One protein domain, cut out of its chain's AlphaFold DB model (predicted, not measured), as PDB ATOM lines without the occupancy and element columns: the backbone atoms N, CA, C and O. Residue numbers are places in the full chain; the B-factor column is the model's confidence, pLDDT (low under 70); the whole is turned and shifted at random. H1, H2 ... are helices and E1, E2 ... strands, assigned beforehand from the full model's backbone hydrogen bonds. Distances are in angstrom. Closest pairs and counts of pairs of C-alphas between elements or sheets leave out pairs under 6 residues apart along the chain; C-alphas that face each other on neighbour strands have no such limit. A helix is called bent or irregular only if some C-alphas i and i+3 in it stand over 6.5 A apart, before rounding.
ATOM      1  N   ALA A   5     -34.960  41.521  10.251       94.88
ATOM      2  CA  ALA A   5     -35.277  42.940  10.074       94.88
ATOM      3  C   ALA A   5     -35.095  43.401   8.619       94.88
ATOM      4  O   ALA A   5     -36.007  43.980   8.034       94.88
ATOM      5  N   LEU A   6     -33.955  43.088   7.991       96.38
ATOM      6  CA  LEU A   6     -33.719  43.462   6.593       96.38
ATOM      7  C   LEU A   6     -34.661  42.714   5.647       96.38
ATOM      8  O   LEU A   6     -35.196  43.326   4.729       96.38
ATOM      9  N   ALA A   7     -34.950  41.435   5.912       96.06
ATOM     10  CA  ALA A   7     -35.939  40.679   5.145       96.06
ATOM     11  C   ALA A   7     -37.356  41.277   5.258       96.06
ATOM     12  O   ALA A   7     -38.056  41.399   4.252       96.06
ATOM     13  N   ALA A   8     -37.769  41.687   6.461       95.81
ATOM     14  CA  ALA A   8     -39.046  42.360   6.681       95.81
ATOM     15  C   ALA A   8     -39.099  43.702   5.941       95.81
ATOM     16  O   ALA A   8     -40.068  43.972   5.238       95.81
ATOM     17  N   PHE A   9     -38.029  44.497   6.008       95.94
ATOM     18  CA  PHE A   9     -37.930  45.758   5.275       95.94
ATOM     19  C   PHE A   9     -38.008  45.552   3.752       95.94
ATOM     20  O   PHE A   9     -38.793  46.229   3.088       95.94
ATOM     21  N   THR A  10     -37.283  44.576   3.195       95.81
ATOM     22  CA  THR A  10     -37.391  44.203   1.774       95.81
ATOM     23  C   THR A  10     -38.831  43.831   1.402       95.81
ATOM     24  O   THR A  10     -39.353  44.293   0.387       95.81
ATOM     25  N   SER A  11     -39.504  43.038   2.242       95.19
ATOM     26  CA  SER A  11     -40.898  42.635   2.020       95.19
ATOM     27  C   SER A  11     -41.879  43.808   2.110       95.19
ATOM     28  O   SER A  11     -42.863  43.843   1.368       95.19
ATOM     29  N   GLU A  12     -41.650  44.767   3.006       95.81
ATOM     30  CA  GLU A  12     -42.461  45.983   3.103       95.81
ATOM     31  C   GLU A  12     -42.377  46.811   1.815       95.81
ATOM     32  O   GLU A  12     -43.413  47.249   1.310       95.81
ATOM     33  N   ILE A  13     -41.175  46.978   1.247       95.50
ATOM     34  CA  ILE A  13     -40.994  47.679  -0.035       95.50
ATOM     35  C   ILE A  13     -41.729  46.932  -1.151       95.50
ATOM     36  O   ILE A  13     -42.561  47.521  -1.836       95.50
ATOM     37  N   ALA A  14     -41.478  45.628  -1.297       94.69
ATOM     38  CA  ALA A  14     -42.069  44.816  -2.362       94.69
ATOM     39  C   ALA A  14     -43.607  44.773  -2.306       94.69
ATOM     40  O   ALA A  14     -44.271  44.668  -3.333       94.69
ATOM     41  N   SER A  15     -44.186  44.877  -1.107       95.25
ATOM     42  CA  SER A  15     -45.640  44.886  -0.908       95.25
ATOM     43  C   SER A  15     -46.273  46.280  -0.956       95.25
ATOM     44  O   SER A  15     -47.478  46.392  -0.728       95.25
ATOM     45  N   ASN A  16     -45.498  47.331  -1.256       94.38
ATOM     46  CA  ASN A  16     -45.929  48.732  -1.205       94.38
ATOM     47  C   ASN A  16     -46.521  49.133   0.164       94.38
ATOM     48  O   ASN A  16     -47.481  49.896   0.254       94.38
ATOM     49  N   LYS A  17     -45.967  48.568   1.241       95.12
ATOM     50  CA  LYS A  17     -46.373  48.805   2.637       95.12
ATOM     51  C   LYS A  17     -45.261  49.444   3.460       95.12
ATOM     52  O   LYS A  17     -45.298  49.381   4.687       95.12
ATOM     53  N   LEU A  18     -44.264  50.032   2.796       94.25
ATOM     54  CA  LEU A  18     -43.143  50.667   3.470       94.25
ATOM     55  C   LEU A  18     -43.641  51.744   4.434       94.25
ATOM     56  O   LEU A  18     -44.174  52.770   4.015       94.25
ATOM     57  N   ASN A  19     -43.405  51.516   5.725       93.00
ATOM     58  CA  ASN A  19     -43.681  52.504   6.752       93.00
ATOM     59  C   ASN A  19     -42.379  53.112   7.292       93.00
ATOM     60  O   ASN A  19     -41.558  52.423   7.901       93.00
ATOM     61  N   LEU A  20     -42.224  54.422   7.087       94.06
ATOM     62  CA  LEU A  20     -41.109  55.225   7.587       94.06
ATOM     63  C   LEU A  20     -41.513  56.140   8.749       94.06
ATOM     64  O   LEU A  20     -40.748  57.038   9.095       94.06
ATOM     65  N   THR A  21     -42.688  55.978   9.360       95.12
ATOM     66  CA  THR A  21     -43.016  56.708  10.591       95.12
ATOM     67  C   THR A  21     -42.157  56.206  11.749       95.12
ATOM     68  O   THR A  21     -41.638  55.090  11.734       95.12
ATOM     69  N   PHE A  22     -41.917  57.067  12.743       94.25
ATOM     70  CA  PHE A  22     -41.306  56.591  13.985       94.25
ATOM     71  C   PHE A  22     -42.314  55.690  14.692       94.25
ATOM     72  O   PHE A  22     -43.488  56.054  14.752       94.25
ATOM     73  N   ASN A  23     -41.860  54.545  15.188       93.94
ATOM     74  CA  ASN A  23     -42.673  53.667  16.009       93.94
ATOM     75  C   ASN A  23     -42.009  53.549  17.380       93.94
ATOM     76  O   ASN A  23     -40.883  53.069  17.464       93.94
ATOM     77  N   GLU A  24     -42.691  53.998  18.430       94.62
ATOM     78  CA  GLU A  24     -42.192  53.910  19.808       94.62
ATOM     79  C   GLU A  24     -42.141  52.461  20.309       94.62
ATOM     80  O   GLU A  24     -41.264  52.127  21.102       94.62
ATOM     81  N   ASP A  25     -43.000  51.587  19.779       95.50
ATOM     82  CA  ASP A  25     -43.005  50.156  20.106       95.50
ATOM     83  C   ASP A  25     -41.916  49.375  19.347       95.50
ATOM     84  O   ASP A  25     -41.587  48.248  19.711       95.50
ATOM     85  N   ASP A  26     -41.353  49.960  18.280       93.62
ATOM     86  CA  ASP A  26     -40.294  49.358  17.460       93.62
ATOM     87  C   ASP A  26     -39.306  50.428  16.960       93.62
ATOM     88  O   ASP A  26     -39.234  50.810  15.778       93.62
ATOM     89  N   ILE A  27     -38.566  50.975  17.924       96.19
ATOM     90  CA  ILE A  27     -37.617  52.072  17.713       96.19
ATOM     91  C   ILE A  27     -36.481  51.629  16.787       96.19
ATOM     92  O   ILE A  27     -36.106  52.370  15.877       96.19
ATOM     93  N   GLU A  28     -35.946  50.424  16.987       94.06
ATOM     94  CA  GLU A  28     -34.791  49.924  16.238       94.06
ATOM     95  C   GLU A  28     -35.113  49.766  14.752       94.06
ATOM     96  O   GLU A  28     -34.412  50.326  13.903       94.06
ATOM     97  N   MET A  29     -36.208  49.077  14.419       94.69
ATOM     98  CA  MET A  29     -36.603  48.856  13.029       94.69
ATOM     99  C   MET A  29     -37.009  50.165  12.344       94.69
ATOM    100  O   MET A  29     -36.628  50.417  11.197       94.69
ATOM    101  N   SER A  30     -37.760  51.033  13.033       95.12
ATOM    102  CA  SER A  30     -38.189  52.309  12.451       95.12
ATOM    103  C   SER A  30     -37.012  53.261  12.198       95.12
ATOM    104  O   SER A  30     -36.985  53.940  11.165       95.12
ATOM    105  N   MET A  31     -35.996  53.274  13.067       95.50
ATOM    106  CA  MET A  31     -34.757  54.031  12.852       95.50
ATOM    107  C   MET A  31     -33.888  53.427  11.749       95.50
ATOM    108  O   MET A  31     -33.417  54.171  10.885       95.50
ATOM    109  N   LEU A  32     -33.723  52.101  11.725       94.88
ATOM    110  CA  LEU A  32     -32.948  51.395  10.703       94.88
ATOM    111  C   LEU A  32     -33.475  51.703   9.296       94.88
ATOM    112  O   LEU A  32     -32.721  52.190   8.452       94.88
ATOM    113  N   LYS A  33     -34.781  51.508   9.061       95.56
ATOM    114  CA  LYS A  33     -35.422  51.792   7.763       95.56
ATOM    115  C   LYS A  33     -35.216  53.243   7.338       95.56
ATOM    116  O   LYS A  33     -34.797  53.511   6.213       95.56
ATOM    117  N   LYS A  34     -35.457  54.190   8.252       94.75
ATOM    118  CA  LYS A  34     -35.245  55.622   7.993       94.75
ATOM    119  C   LYS A  34     -33.803  55.936   7.632       94.75
ATOM    120  O   LYS A  34     -33.572  56.730   6.726       94.75
ATOM    121  N   HIS A  35     -32.839  55.381   8.359       94.69
ATOM    122  CA  HIS A  35     -31.430  55.645   8.104       94.69
ATOM    123  C   HIS A  35     -31.009  55.098   6.742       94.69
ATOM    124  O   HIS A  35     -30.387  55.844   5.990       94.69
ATOM    125  N   ILE A  36     -31.422  53.874   6.398       95.62
ATOM    126  CA  ILE A  36     -31.122  53.272   5.095       95.62
ATOM    127  C   ILE A  36     -31.700  54.124   3.961       95.62
ATOM    128  O   ILE A  36     -30.955  54.553   3.083       95.62
ATOM    129  N   VAL A  37     -32.995  54.452   4.009       94.38
ATOM    130  CA  VAL A  37     -33.648  55.243   2.949       94.38
ATOM    131  C   VAL A  37     -33.063  56.655   2.836       94.38
ATOM    132  O   VAL A  37     -32.957  57.191   1.741       94.38
ATOM    133  N   ARG A  38     -32.669  57.287   3.951       92.56
ATOM    134  CA  ARG A  38     -32.144  58.666   3.930       92.56
ATOM    135  C   ARG A  38     -30.681  58.773   3.515       92.56
ATOM    136  O   ARG A  38     -30.277  59.850   3.087       92.56
ATOM    137  N   LYS A  39     -29.872  57.736   3.746       91.19
ATOM    138  CA  LYS A  39     -28.411  57.793   3.554       91.19
ATOM    139  C   LYS A  39     -27.933  57.064   2.307       91.19
ATOM    140  O   LYS A  39     -26.767  57.203   1.970       91.19
ATOM    141  N   THR A  40     -28.814  56.330   1.634       90.94
ATOM    142  CA  THR A  40     -28.478  55.543   0.444       90.94
ATOM    143  C   THR A  40     -29.437  55.865  -0.697       90.94
ATOM    144  O   THR A  40     -30.528  56.388  -0.476       90.94
ATOM    145  N   ASN A  41     -29.056  55.516  -1.927       88.75
ATOM    146  CA  ASN A  41     -29.922  55.629  -3.107       88.75
ATOM    147  C   ASN A  41     -30.778  54.367  -3.321       88.75
ATOM    148  O   ASN A  41     -31.085  54.006  -4.457       88.75
ATOM    149  N   LEU A  42     -31.109  53.652  -2.240       92.94
ATOM    150  CA  LEU A  42     -31.901  52.433  -2.310       92.94
ATOM    151  C   LEU A  42     -33.291  52.751  -2.879       92.94
ATOM    152  O   LEU A  42     -34.012  53.595  -2.346       92.94
ATOM    153  N   SER A  43     -33.673  52.059  -3.952       91.81
ATOM    154  CA  SER A  43     -35.025  52.166  -4.506       91.81
ATOM    155  C   SER A  43     -36.057  51.767  -3.450       91.81
ATOM    156  O   SER A  43     -35.888  50.776  -2.745       91.81
ATOM    157  N   THR A  44     -37.149  52.519  -3.351       91.50
ATOM    158  CA  THR A  44     -38.328  52.143  -2.552       91.50
ATOM    159  C   THR A  44     -39.572  51.968  -3.421       91.50
ATOM    160  O   THR A  44     -40.678  51.872  -2.898       91.50
ATOM    161  N   ASP A  45     -39.406  51.961  -4.748       91.75
ATOM    162  CA  ASP A  45     -40.483  51.698  -5.700       91.75
ATOM    163  C   ASP A  45     -40.834  50.201  -5.657       91.75
ATOM    164  O   ASP A  45     -39.956  49.384  -5.930       91.75
ATOM    165  N   PRO A  46     -42.083  49.802  -5.362       89.50
ATOM    166  CA  PRO A  46     -42.474  48.391  -5.315       89.50
ATOM    167  C   PRO A  46     -42.311  47.660  -6.659       89.50
ATOM    168  O   PRO A  46     -42.131  46.446  -6.675       89.50
ATOM    169  N   THR A  47     -42.352  48.369  -7.793       90.00
ATOM    170  CA  THR A  47     -42.200  47.779  -9.139       90.00
ATOM    171  C   THR A  47     -40.744  47.506  -9.512       90.00
ATOM    172  O   THR A  47     -40.463  46.660 -10.360       90.00
ATOM    173  N   LYS A  48     -39.816  48.216  -8.865       88.56
ATOM    174  CA  LYS A  48     -38.360  48.098  -9.019       88.56
ATOM    175  C   LYS A  48     -37.708  48.042  -7.638       88.56
ATOM    176  O   LYS A  48     -36.750  48.767  -7.356       88.56
ATOM    177  N   GLY A  49     -38.313  47.246  -6.761       88.62
ATOM    178  CA  GLY A  49     -37.902  47.135  -5.371       88.62
ATOM    179  C   GLY A  49     -36.538  46.455  -5.271       88.62
ATOM    180  O   GLY A  49     -36.217  45.611  -6.111       88.62
ATOM    181  N   PRO A  50     -35.738  46.800  -4.257       94.00
ATOM    182  CA  PRO A  50     -34.427  46.219  -4.075       94.00
ATOM    183  C   PRO A  50     -34.572  44.774  -3.605       94.00
ATOM    184  O   PRO A  50     -35.491  44.427  -2.858       94.00
ATOM    185  N   ASN A  51     -33.635  43.925  -3.999       94.69
ATOM    186  CA  ASN A  51     -33.511  42.593  -3.428       94.69
ATOM    187  C   ASN A  51     -32.822  42.647  -2.048       94.69
ATOM    188  O   ASN A  51     -32.287  43.671  -1.619       94.69
ATOM    189  N   LEU A  52     -32.819  41.519  -1.331       95.06
ATOM    190  CA  LEU A  52     -32.234  41.446   0.013       95.06
ATOM    191  C   LEU A  52     -30.734  41.783   0.029       95.06
ATOM    192  O   LEU A  52     -30.255  42.368   0.998       95.06
ATOM    193  N   PHE A  53     -29.993  41.437  -1.027       95.12
ATOM    194  CA  PHE A  53     -28.575  41.775  -1.127       95.12
ATOM    195  C   PHE A  53     -28.381  43.295  -1.210       95.12
ATOM    196  O   PHE A  53     -27.608  43.845  -0.433       95.12
ATOM    197  N   GLU A  54     -29.141  43.988  -2.057       95.75
ATOM    198  CA  GLU A  54     -29.101  45.454  -2.170       95.75
ATOM    199  C   GLU A  54     -29.471  46.139  -0.848       95.75
ATOM    200  O   GLU A  54     -28.770  47.050  -0.407       95.75
ATOM    201  N   VAL A  55     -30.512  45.654  -0.160       96.75
ATOM    202  CA  VAL A  55     -30.890  46.151   1.175       96.75
ATOM    203  C   VAL A  55     -29.779  45.906   2.202       96.75
ATOM    204  O   VAL A  55     -29.494  46.778   3.021       96.75
ATOM    205  N   THR A  56     -29.114  44.751   2.148       96.81
ATOM    206  CA  THR A  56     -27.993  44.413   3.041       96.81
ATOM    207  C   THR A  56     -26.794  45.324   2.809       96.81
ATOM    208  O   THR A  56     -26.208  45.822   3.768       96.81
ATOM    209  N   MET A  57     -26.458  45.605   1.551       96.88
ATOM    210  CA  MET A  57     -25.368  46.520   1.216       96.88
ATOM    211  C   MET A  57     -25.688  47.962   1.622       96.88
ATOM    212  O   MET A  57     -24.822  48.650   2.162       96.88
ATOM    213  N   ALA A  58     -26.938  48.398   1.454       97.00
ATOM    214  CA  ALA A  58     -27.390  49.707   1.915       97.00
ATOM    215  C   ALA A  58     -27.361  49.824   3.453       97.00
ATOM    216  O   ALA A  58     -26.986  50.865   4.000       97.00
ATOM    217  N   ALA A  59     -27.697  48.746   4.170       96.94
ATOM    218  CA  ALA A  59     -27.546  48.669   5.621       96.94
ATOM    219  C   ALA A  59     -26.071  48.753   6.040       96.94
ATOM    220  O   ALA A  59     -25.735  49.552   6.912       96.94
ATOM    221  N   TYR A  60     -25.186  47.997   5.386       97.12
ATOM    222  CA  TYR A  60     -23.741  48.064   5.611       97.12
ATOM    223  C   TYR A  60     -23.191  49.488   5.426       97.12
ATOM    224  O   TYR A  60     -22.472  49.983   6.297       97.12
ATOM    225  N   GLU A  61     -23.550  50.167   4.332       96.31
ATOM    226  CA  GLU A  61     -23.123  51.545   4.061       96.31
ATOM    227  C   GLU A  61     -23.607  52.494   5.163       96.31
ATOM    228  O   GLU A  61     -22.823  53.237   5.755       96.31
ATOM    229  N   THR A  62     -24.892  52.402   5.502       96.06
ATOM    230  CA  THR A  62     -25.536  53.210   6.542       96.06
ATOM    231  C   THR A  62     -24.861  53.040   7.904       96.06
ATOM    232  O   THR A  62     -24.521  54.033   8.551       96.06
ATOM    233  N   ILE A  63     -24.647  51.792   8.328       95.81
ATOM    234  CA  ILE A  63     -24.008  51.452   9.605       95.81
ATOM    235  C   ILE A  63     -22.556  51.931   9.610       95.81
ATOM    236  O   ILE A  63     -22.106  52.496  10.603       95.81
ATOM    237  N   THR A  64     -21.833  51.763   8.500       95.81
ATOM    238  CA  THR A  64     -20.440  52.216   8.380       95.81
ATOM    239  C   THR A  64     -20.344  53.738   8.499       95.81
ATOM    240  O   THR A  64     -19.510  54.237   9.251       95.81
ATOM    241  N   ILE A  65     -21.232  54.490   7.839       94.12
ATOM    242  CA  ILE A  65     -21.292  55.957   7.950       94.12
ATOM    243  C   ILE A  65     -21.554  56.393   9.395       94.12
ATOM    244  O   ILE A  65     -20.931  57.342   9.880       94.12
ATOM    245  N   ASP A  66     -22.482  55.731  10.088       94.69
ATOM    246  CA  ASP A  66     -22.801  56.062  11.477       94.69
ATOM    247  C   ASP A  66     -21.652  55.719  12.423       94.69
ATOM    248  O   ASP A  66     -21.265  56.558  13.240       94.69
ATOM    249  N   LEU A  67     -21.035  54.550  12.250       95.44
ATOM    250  CA  LEU A  67     -19.853  54.152  13.003       95.44
ATOM    251  C   LEU A  67     -18.715  55.162  12.825       95.44
ATOM    252  O   LEU A  67     -18.157  55.633  13.811       95.44
ATOM    253  N   GLU A  68     -18.412  55.573  11.594       93.56
ATOM    254  CA  GLU A  68     -17.364  56.563  11.326       93.56
ATOM    255  C   GLU A  68     -17.635  57.917  11.988       93.56
ATOM    256  O   GLU A  68     -16.704  58.581  12.444       93.56
ATOM    257  N   ARG A  69     -18.900  58.345  12.068       94.12
ATOM    258  CA  ARG A  69     -19.269  59.574  12.788       94.12
ATOM    259  C   ARG A  69     -19.005  59.449  14.283       94.12
ATOM    260  O   ARG A  69     -18.510  60.404  14.879       94.12
ATOM    261  N   HIS A  70     -19.318  58.301  14.879       94.81
ATOM    262  CA  HIS A  70     -19.032  58.044  16.292       94.81
ATOM    263  C   HIS A  70     -17.530  57.977  16.564       94.81
ATOM    264  O   HIS A  70     -17.059  58.592  17.513       94.81
ATOM    265  N   VAL A  71     -16.779  57.323  15.685       94.75
ATOM    266  CA  VAL A  71     -15.321  57.181  15.788       94.75
ATOM    267  C   VAL A  71     -14.615  58.522  15.676       94.75
ATOM    268  O   VAL A  71     -13.674  58.771  16.414       94.75
ATOM    269  N   LYS A  72     -15.083  59.425  14.805       93.44
ATOM    270  CA  LYS A  72     -14.540  60.790  14.729       93.44
ATOM    271  C   LYS A  72     -14.713  61.549  16.044       93.44
ATOM    272  O   LYS A  72     -13.762  62.162  16.509       93.44
ATOM    273  N   ARG A  73     -15.894  61.463  16.665       94.94
ATOM    274  CA  ARG A  73     -16.140  62.085  17.979       94.94
ATOM    275  C   ARG A  73     -15.276  61.458  19.071       94.94
ATOM    276  O   ARG A  73     -14.676  62.175  19.858       94.94
ATOM    277  N   ASP A  74     -15.182  60.130  19.081       93.44
ATOM    278  CA  ASP A  74     -14.329  59.392  20.014       93.44
ATOM    279  C   ASP A  74     -12.847  59.780  19.862       93.44
ATOM    280  O   ASP A  74     -12.169  60.011  20.857       93.44
ATOM    281  N   ALA A  75     -12.365  59.938  18.629       92.62
ATOM    282  CA  ALA A  75     -11.002  60.363  18.322       92.62
ATOM    283  C   ALA A  75     -10.697  61.804  18.770       92.62
ATOM    284  O   ALA A  75      -9.574  62.096  19.188       92.62
ATOM    285  N   GLU A  76     -11.684  62.703  18.688       92.38
ATOM    286  CA  GLU A  76     -11.577  64.087  19.167       92.38
ATOM    287  C   GLU A  76     -11.499  64.155  20.700       92.38
ATOM    288  O   GLU A  76     -10.693  64.920  21.239       92.38
ATOM    289  N   GLU A  77     -12.309  63.348  21.390       94.31
ATOM    290  CA  GLU A  77     -12.408  63.322  22.853       94.31
ATOM    291  C   GLU A  77     -11.258  62.536  23.508       94.31
ATOM    292  O   GLU A  77     -10.679  62.981  24.500       94.31
ATOM    293  N   PHE A  78     -10.870  61.395  22.932       92.88
ATOM    294  CA  PHE A  78      -9.933  60.438  23.524       92.88
ATOM    295  C   PHE A  78      -8.712  60.190  22.634       92.88
ATOM    296  O   PHE A  78      -8.485  59.087  22.131       92.88
ATOM    297  N   LYS A  79      -7.870  61.217  22.490       91.75
ATOM    298  CA  LYS A  79      -6.711  61.209  21.579       91.75
ATOM    299  C   LYS A  79      -5.725  60.060  21.797       91.75
ATOM    300  O   LYS A  79      -5.092  59.639  20.840       91.75
ATOM    301  N   ASP A  80      -5.596  59.527  23.009       93.56
ATOM    302  CA  ASP A  80      -4.620  58.470  23.307       93.56
ATOM    303  C   ASP A  80      -5.107  57.049  22.968       93.56
ATOM    304  O   ASP A  80      -4.320  56.100  23.023       93.56
ATOM    305  N   ARG A  81      -6.386  56.873  22.598       92.38
ATOM    306  CA  ARG A  81      -6.928  55.558  22.227       92.38
ATOM    307  C   ARG A  81      -6.341  55.074  20.905       92.38
ATOM    308  O   ARG A  81      -6.124  55.842  19.968       92.38
ATOM    309  N   GLN A  82      -6.112  53.765  20.842       95.31
ATOM    310  CA  GLN A  82      -5.659  53.083  19.638       95.31
ATOM    311  C   GLN A  82      -6.509  51.842  19.412       95.31
ATOM    312  O   GLN A  82      -6.609  50.993  20.297       95.31
ATOM    313  N   TYR A  83      -7.136  51.747  18.245       95.25
ATOM    314  CA  TYR A  83      -7.939  50.586  17.875       95.25
ATOM    315  C   TYR A  83      -8.081  50.463  16.362       95.25
ATOM    316  O   TYR A  83      -8.024  51.445  15.624       95.25
ATOM    317  N   ALA A  84      -8.275  49.229  15.905       94.50
ATOM    318  CA  ALA A  84      -8.633  48.934  14.528       94.50
ATOM    319  C   ALA A  84     -10.147  48.733  14.416       94.50
ATOM    320  O   ALA A  84     -10.783  48.184  15.315       94.50
ATOM    321  N   LEU A  85     -10.712  49.164  13.297       95.00
ATOM    322  CA  LEU A  85     -12.104  48.968  12.943       95.00
ATOM    323  C   LEU A  85     -12.186  48.096  11.711       95.00
ATOM    324  O   LEU A  85     -11.505  48.358  10.721       95.00
ATOM    325  N   PHE A  86     -13.076  47.118  11.772       95.81
ATOM    326  CA  PHE A  86     -13.422  46.260  10.655       95.81
ATOM    327  C   PHE A  86     -14.933  46.310  10.486       95.81
ATOM    328  O   PHE A  86     -15.674  45.963  11.406       95.81
ATOM    329  N   THR A  87     -15.391  46.756   9.323       96.56
ATOM    330  CA  THR A  87     -16.790  46.638   8.917       96.56
ATOM    331  C   THR A  87     -16.913  45.600   7.814       96.56
ATOM    332  O   THR A  87     -15.958  45.300   7.096       96.56
ATOM    333  N   GLY A  88     -18.095  45.012   7.686       96.25
ATOM    334  CA  GLY A  88     -18.337  43.971   6.703       96.25
ATOM    335  C   GLY A  88     -19.753  43.437   6.772       96.25
ATOM    336  O   GLY A  88     -20.586  43.930   7.535       96.25
ATOM    337  N   VAL A  89     -20.007  42.412   5.969       96.94
ATOM    338  CA  VAL A  89     -21.266  41.673   5.953       96.94
ATOM    339  C   VAL A  89     -20.982  40.248   6.401       96.94
ATOM    340  O   VAL A  89     -20.214  39.525   5.763       96.94
ATOM    341  N   GLN A  90     -21.609  39.846   7.502       95.44
ATOM    342  CA  GLN A  90     -21.617  38.455   7.935       95.44
ATOM    343  C   GLN A  90     -22.586  37.659   7.057       95.44
ATOM    344  O   GLN A  90     -23.737  38.051   6.865       95.44
ATOM    345  N   ILE A  91     -22.111  36.540   6.518       94.69
ATOM    346  CA  ILE A  91     -22.847  35.681   5.596       94.69
ATOM    347  C   ILE A  91     -22.939  34.297   6.228       94.69
ATOM    348  O   ILE A  91     -21.937  33.604   6.373       94.69
ATOM    349  N   HIS A  92     -24.155  33.890   6.577       92.25
ATOM    350  CA  HIS A  92     -24.416  32.549   7.089       92.25
ATOM    351  C   HIS A  92     -24.591  31.571   5.927       92.25
ATOM    352  O   HIS A  92     -25.587  31.641   5.201       92.25
ATOM    353  N   GLY A  93     -23.622  30.678   5.731       90.69
ATOM    354  CA  GLY A  93     -23.713  29.594   4.758       90.69
ATOM    355  C   GLY A  93     -24.374  28.331   5.327       90.69
ATOM    356  O   GLY A  93     -24.682  28.246   6.520       90.69
ATOM    357  N   PRO A  94     -24.641  27.330   4.475       91.31
ATOM    358  CA  PRO A  94     -25.243  26.072   4.904       91.31
ATOM    359  C   PRO A  94     -24.313  25.290   5.844       91.31
ATOM    360  O   PRO A  94     -23.093  25.385   5.761       91.31
ATOM    361  N   ASN A  95     -24.888  24.462   6.720       89.88
ATOM    362  CA  ASN A  95     -24.138  23.549   7.598       89.88
ATOM    363  C   ASN A  95     -23.076  24.234   8.486       89.88
ATOM    364  O   ASN A  95     -22.055  23.628   8.804       89.88
ATOM    365  N   GLY A  96     -23.310  25.487   8.887       85.06
ATOM    366  CA  GLY A  96     -22.393  26.234   9.754       85.06
ATOM    367  C   GLY A  96     -21.167  26.805   9.040       85.06
ATOM    368  O   GLY A  96     -20.211  27.195   9.705       85.06
ATOM    369  N   SER A  97     -21.163  26.864   7.701       91.19
ATOM    370  CA  SER A  97     -20.114  27.558   6.950       91.19
ATOM    371  C   SER A  97     -20.348  29.074   6.983       91.19
ATOM    372  O   SER A  97     -20.900  29.657   6.048       91.19
ATOM    373  N   ASP A  98     -19.977  29.721   8.082       93.56
ATOM    374  CA  ASP A  98     -20.054  31.175   8.194       93.56
ATOM    375  C   ASP A  98     -18.896  31.848   7.443       93.56
ATOM    376  O   ASP A  98     -17.736  31.437   7.518       93.56
ATOM    377  N   HIS A  99     -19.219  32.921   6.729       93.94
ATOM    378  CA  HIS A  99     -18.273  33.746   5.992       93.94
ATOM    379  C   HIS A  99     -18.416  35.212   6.405       93.94
ATOM    380  O   HIS A  99     -19.458  35.652   6.892       93.94
ATOM    381  N   CYS A 100     -17.366  35.994   6.174       93.44
ATOM    382  CA  CYS A 100     -17.401  37.439   6.340       93.44
ATOM    383  C   CYS A 100     -16.876  38.088   5.067       93.44
ATOM    384  O   CYS A 100     -15.739  37.845   4.660       93.44
ATOM    385  N   TRP A 101     -17.708  38.912   4.440       95.00
ATOM    386  CA  TRP A 101     -17.232  39.844   3.436       95.00
ATOM    387  C   TRP A 101     -16.700  41.081   4.155       95.00
ATOM    388  O   TRP A 101     -17.463  41.807   4.793       95.00
ATOM    389  N   LEU A 102     -15.388  41.300   4.080       94.62
ATOM    390  CA  LEU A 102     -14.752  42.476   4.665       94.62
ATOM    391  C   LEU A 102     -14.974  43.687   3.763       94.62
ATOM    392  O   LEU A 102     -14.638  43.669   2.581       94.62
ATOM    393  N   GLY A 103     -15.536  44.734   4.358       94.06
ATOM    394  CA  GLY A 103     -15.714  46.036   3.749       94.06
ATOM    395  C   GLY A 103     -14.541  46.949   4.092       94.06
ATOM    396  O   GLY A 103     -13.405  46.716   3.678       94.06
ATOM    397  N   LYS A 104     -14.802  48.015   4.851       93.62
ATOM    398  CA  LYS A 104     -13.771  48.975   5.243       93.62
ATOM    399  C   LYS A 104     -13.008  48.486   6.473       93.62
ATOM    400  O   LYS A 104     -13.599  48.099   7.480       93.62
ATOM    401  N   ALA A 105     -11.686  48.587   6.408       95.00
ATOM    402  CA  ALA A 105     -10.815  48.469   7.565       95.00
ATOM    403  C   ALA A 105     -10.118  49.812   7.821       95.00
ATOM    404  O   ALA A 105      -9.755  50.538   6.891       95.00
ATOM    405  N   SER A 106      -9.978  50.207   9.081       94.44
ATOM    406  CA  SER A 106      -9.345  51.475   9.462       94.44
ATOM    407  C   SER A 106      -8.623  51.339  10.792       94.44
ATOM    408  O   SER A 106      -8.958  50.479  11.600       94.44
ATOM    409  N   LEU A 107      -7.628  52.181  11.018       95.12
ATOM    410  CA  LEU A 107      -6.816  52.200  12.222       95.12
ATOM    411  C   LEU A 107      -6.857  53.603  12.817       95.12
ATOM    412  O   LEU A 107      -6.512  54.571  12.138       95.12
ATOM    413  N   LEU A 108      -7.290  53.701  14.072       94.81
ATOM    414  CA  LEU A 108      -7.192  54.917  14.864       94.81
ATOM    415  C   LEU A 108      -5.912  54.864  15.696       94.81
ATOM    416  O   LEU A 108      -5.757  53.963  16.518       94.81
ATOM    417  N   ILE A 109      -5.023  55.838  15.510       93.88
ATOM    418  CA  ILE A 109      -3.852  56.055  16.367       93.88
ATOM    419  C   ILE A 109      -3.735  57.548  16.651       93.88
ATOM    420  O   ILE A 109      -3.741  58.353  15.726       93.88
ATOM    421  N   LYS A 110      -3.575  57.926  17.925       90.44
ATOM    422  CA  LYS A 110      -3.333  59.324  18.334       90.44
ATOM    423  C   LYS A 110      -4.412  60.308  17.843       90.44
ATOM    424  O   LYS A 110      -4.108  61.442  17.481       90.44
ATOM    425  N   GLY A 111      -5.669  59.862  17.803       90.19
ATOM    426  CA  GLY A 111      -6.801  60.648  17.299       90.19
ATOM    427  C   GLY A 111      -6.870  60.778  15.770       90.19
ATOM    428  O   GLY A 111      -7.749  61.468  15.263       90.19
ATOM    429  N   GLU A 112      -5.988  60.113  15.019       90.94
ATOM    430  CA  GLU A 112      -5.999  60.106  13.555       90.94
ATOM    431  C   GLU A 112      -6.518  58.766  13.023       90.94
ATOM    432  O   GLU A 112      -5.999  57.702  13.369       90.94
ATOM    433  N   LEU A 113      -7.559  58.815  12.182       91.75
ATOM    434  CA  LEU A 113      -8.155  57.641  11.542       91.75
ATOM    435  C   LEU A 113      -7.582  57.473  10.133       91.75
ATOM    436  O   LEU A 113      -7.822  58.303   9.257       91.75
ATOM    437  N   SER A 114      -6.887  56.365   9.900       93.06
ATOM    438  CA  SER A 114      -6.266  56.037   8.613       93.06
ATOM    439  C   SER A 114      -6.841  54.739   8.024       93.06
ATOM    440  O   SER A 114      -7.220  53.839   8.778       93.06
ATOM    441  N   PRO A 115      -6.952  54.604   6.688       93.00
ATOM    442  CA  PRO A 115      -7.351  53.342   6.066       93.00
ATOM    443  C   PRO A 115      -6.342  52.225   6.355       93.00
ATOM    444  O   PRO A 115      -5.137  52.418   6.193       93.00
ATOM    445  N   LEU A 116      -6.834  51.040   6.725       91.94
ATOM    446  CA  LEU A 116      -6.010  49.846   6.896       91.94
ATOM    447  C   LEU A 116      -6.139  48.974   5.643       91.94
ATOM    448  O   LEU A 116      -7.211  48.442   5.360       91.94
TER     449      LEU A 116
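Overview. This is residues 5 to 116 of the 126 residues of the protein "Hypothetical protein" of Adineta steineri (UniProt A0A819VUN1). A long helix, H3, runs along one face of a narrow, bent sheet E1 E2 E3, making two layers; H2 crosses H3, and H1 meets its first residues. The printed part has 112 residues, in order H1 H2 H3 E1 E2 E3, mixed in class; the sheet is a meander, each strand the antiparallel neighbour of the one before. It is loose, radius of gyration of the C-alphas 16.7 A, spanning 49 by 37 by 26 A.

Arrangement. Start at H1, residues 5 to 14; it touches H3, residues 52 to 77, closest C-alphas Thr 10 and Leu 52, 6.1 A. H2, residues 27 to 39, touches H3 about perpendicular at 86 degrees, closest C-alphas Ile 36 and Thr 62, 5.8 A. In these helices every O i to N i+4 pair is within hydrogen-bond range. Next come hairpins E1, residues 83 to 92, with E2, residues 98 to 109 (N 85 and O 106, 2.8 A), and E2 with E3, residues 112 to 115 (N 107 and O 114, 2.8 A). H3 is on the sheet, height 8.9 A.

Along the chain. Find H1 at C-alpha 5, (-35.277, 42.940, 10.074); E3 ends at C-alpha 115, (-7.351, 53.342, 6.066). H3 is 37.3 A long, E2 30.8 A.

Size, cuts and confidence. No cut; H1 to H2 and H2 to H3 are long links; no printed residue is under 70.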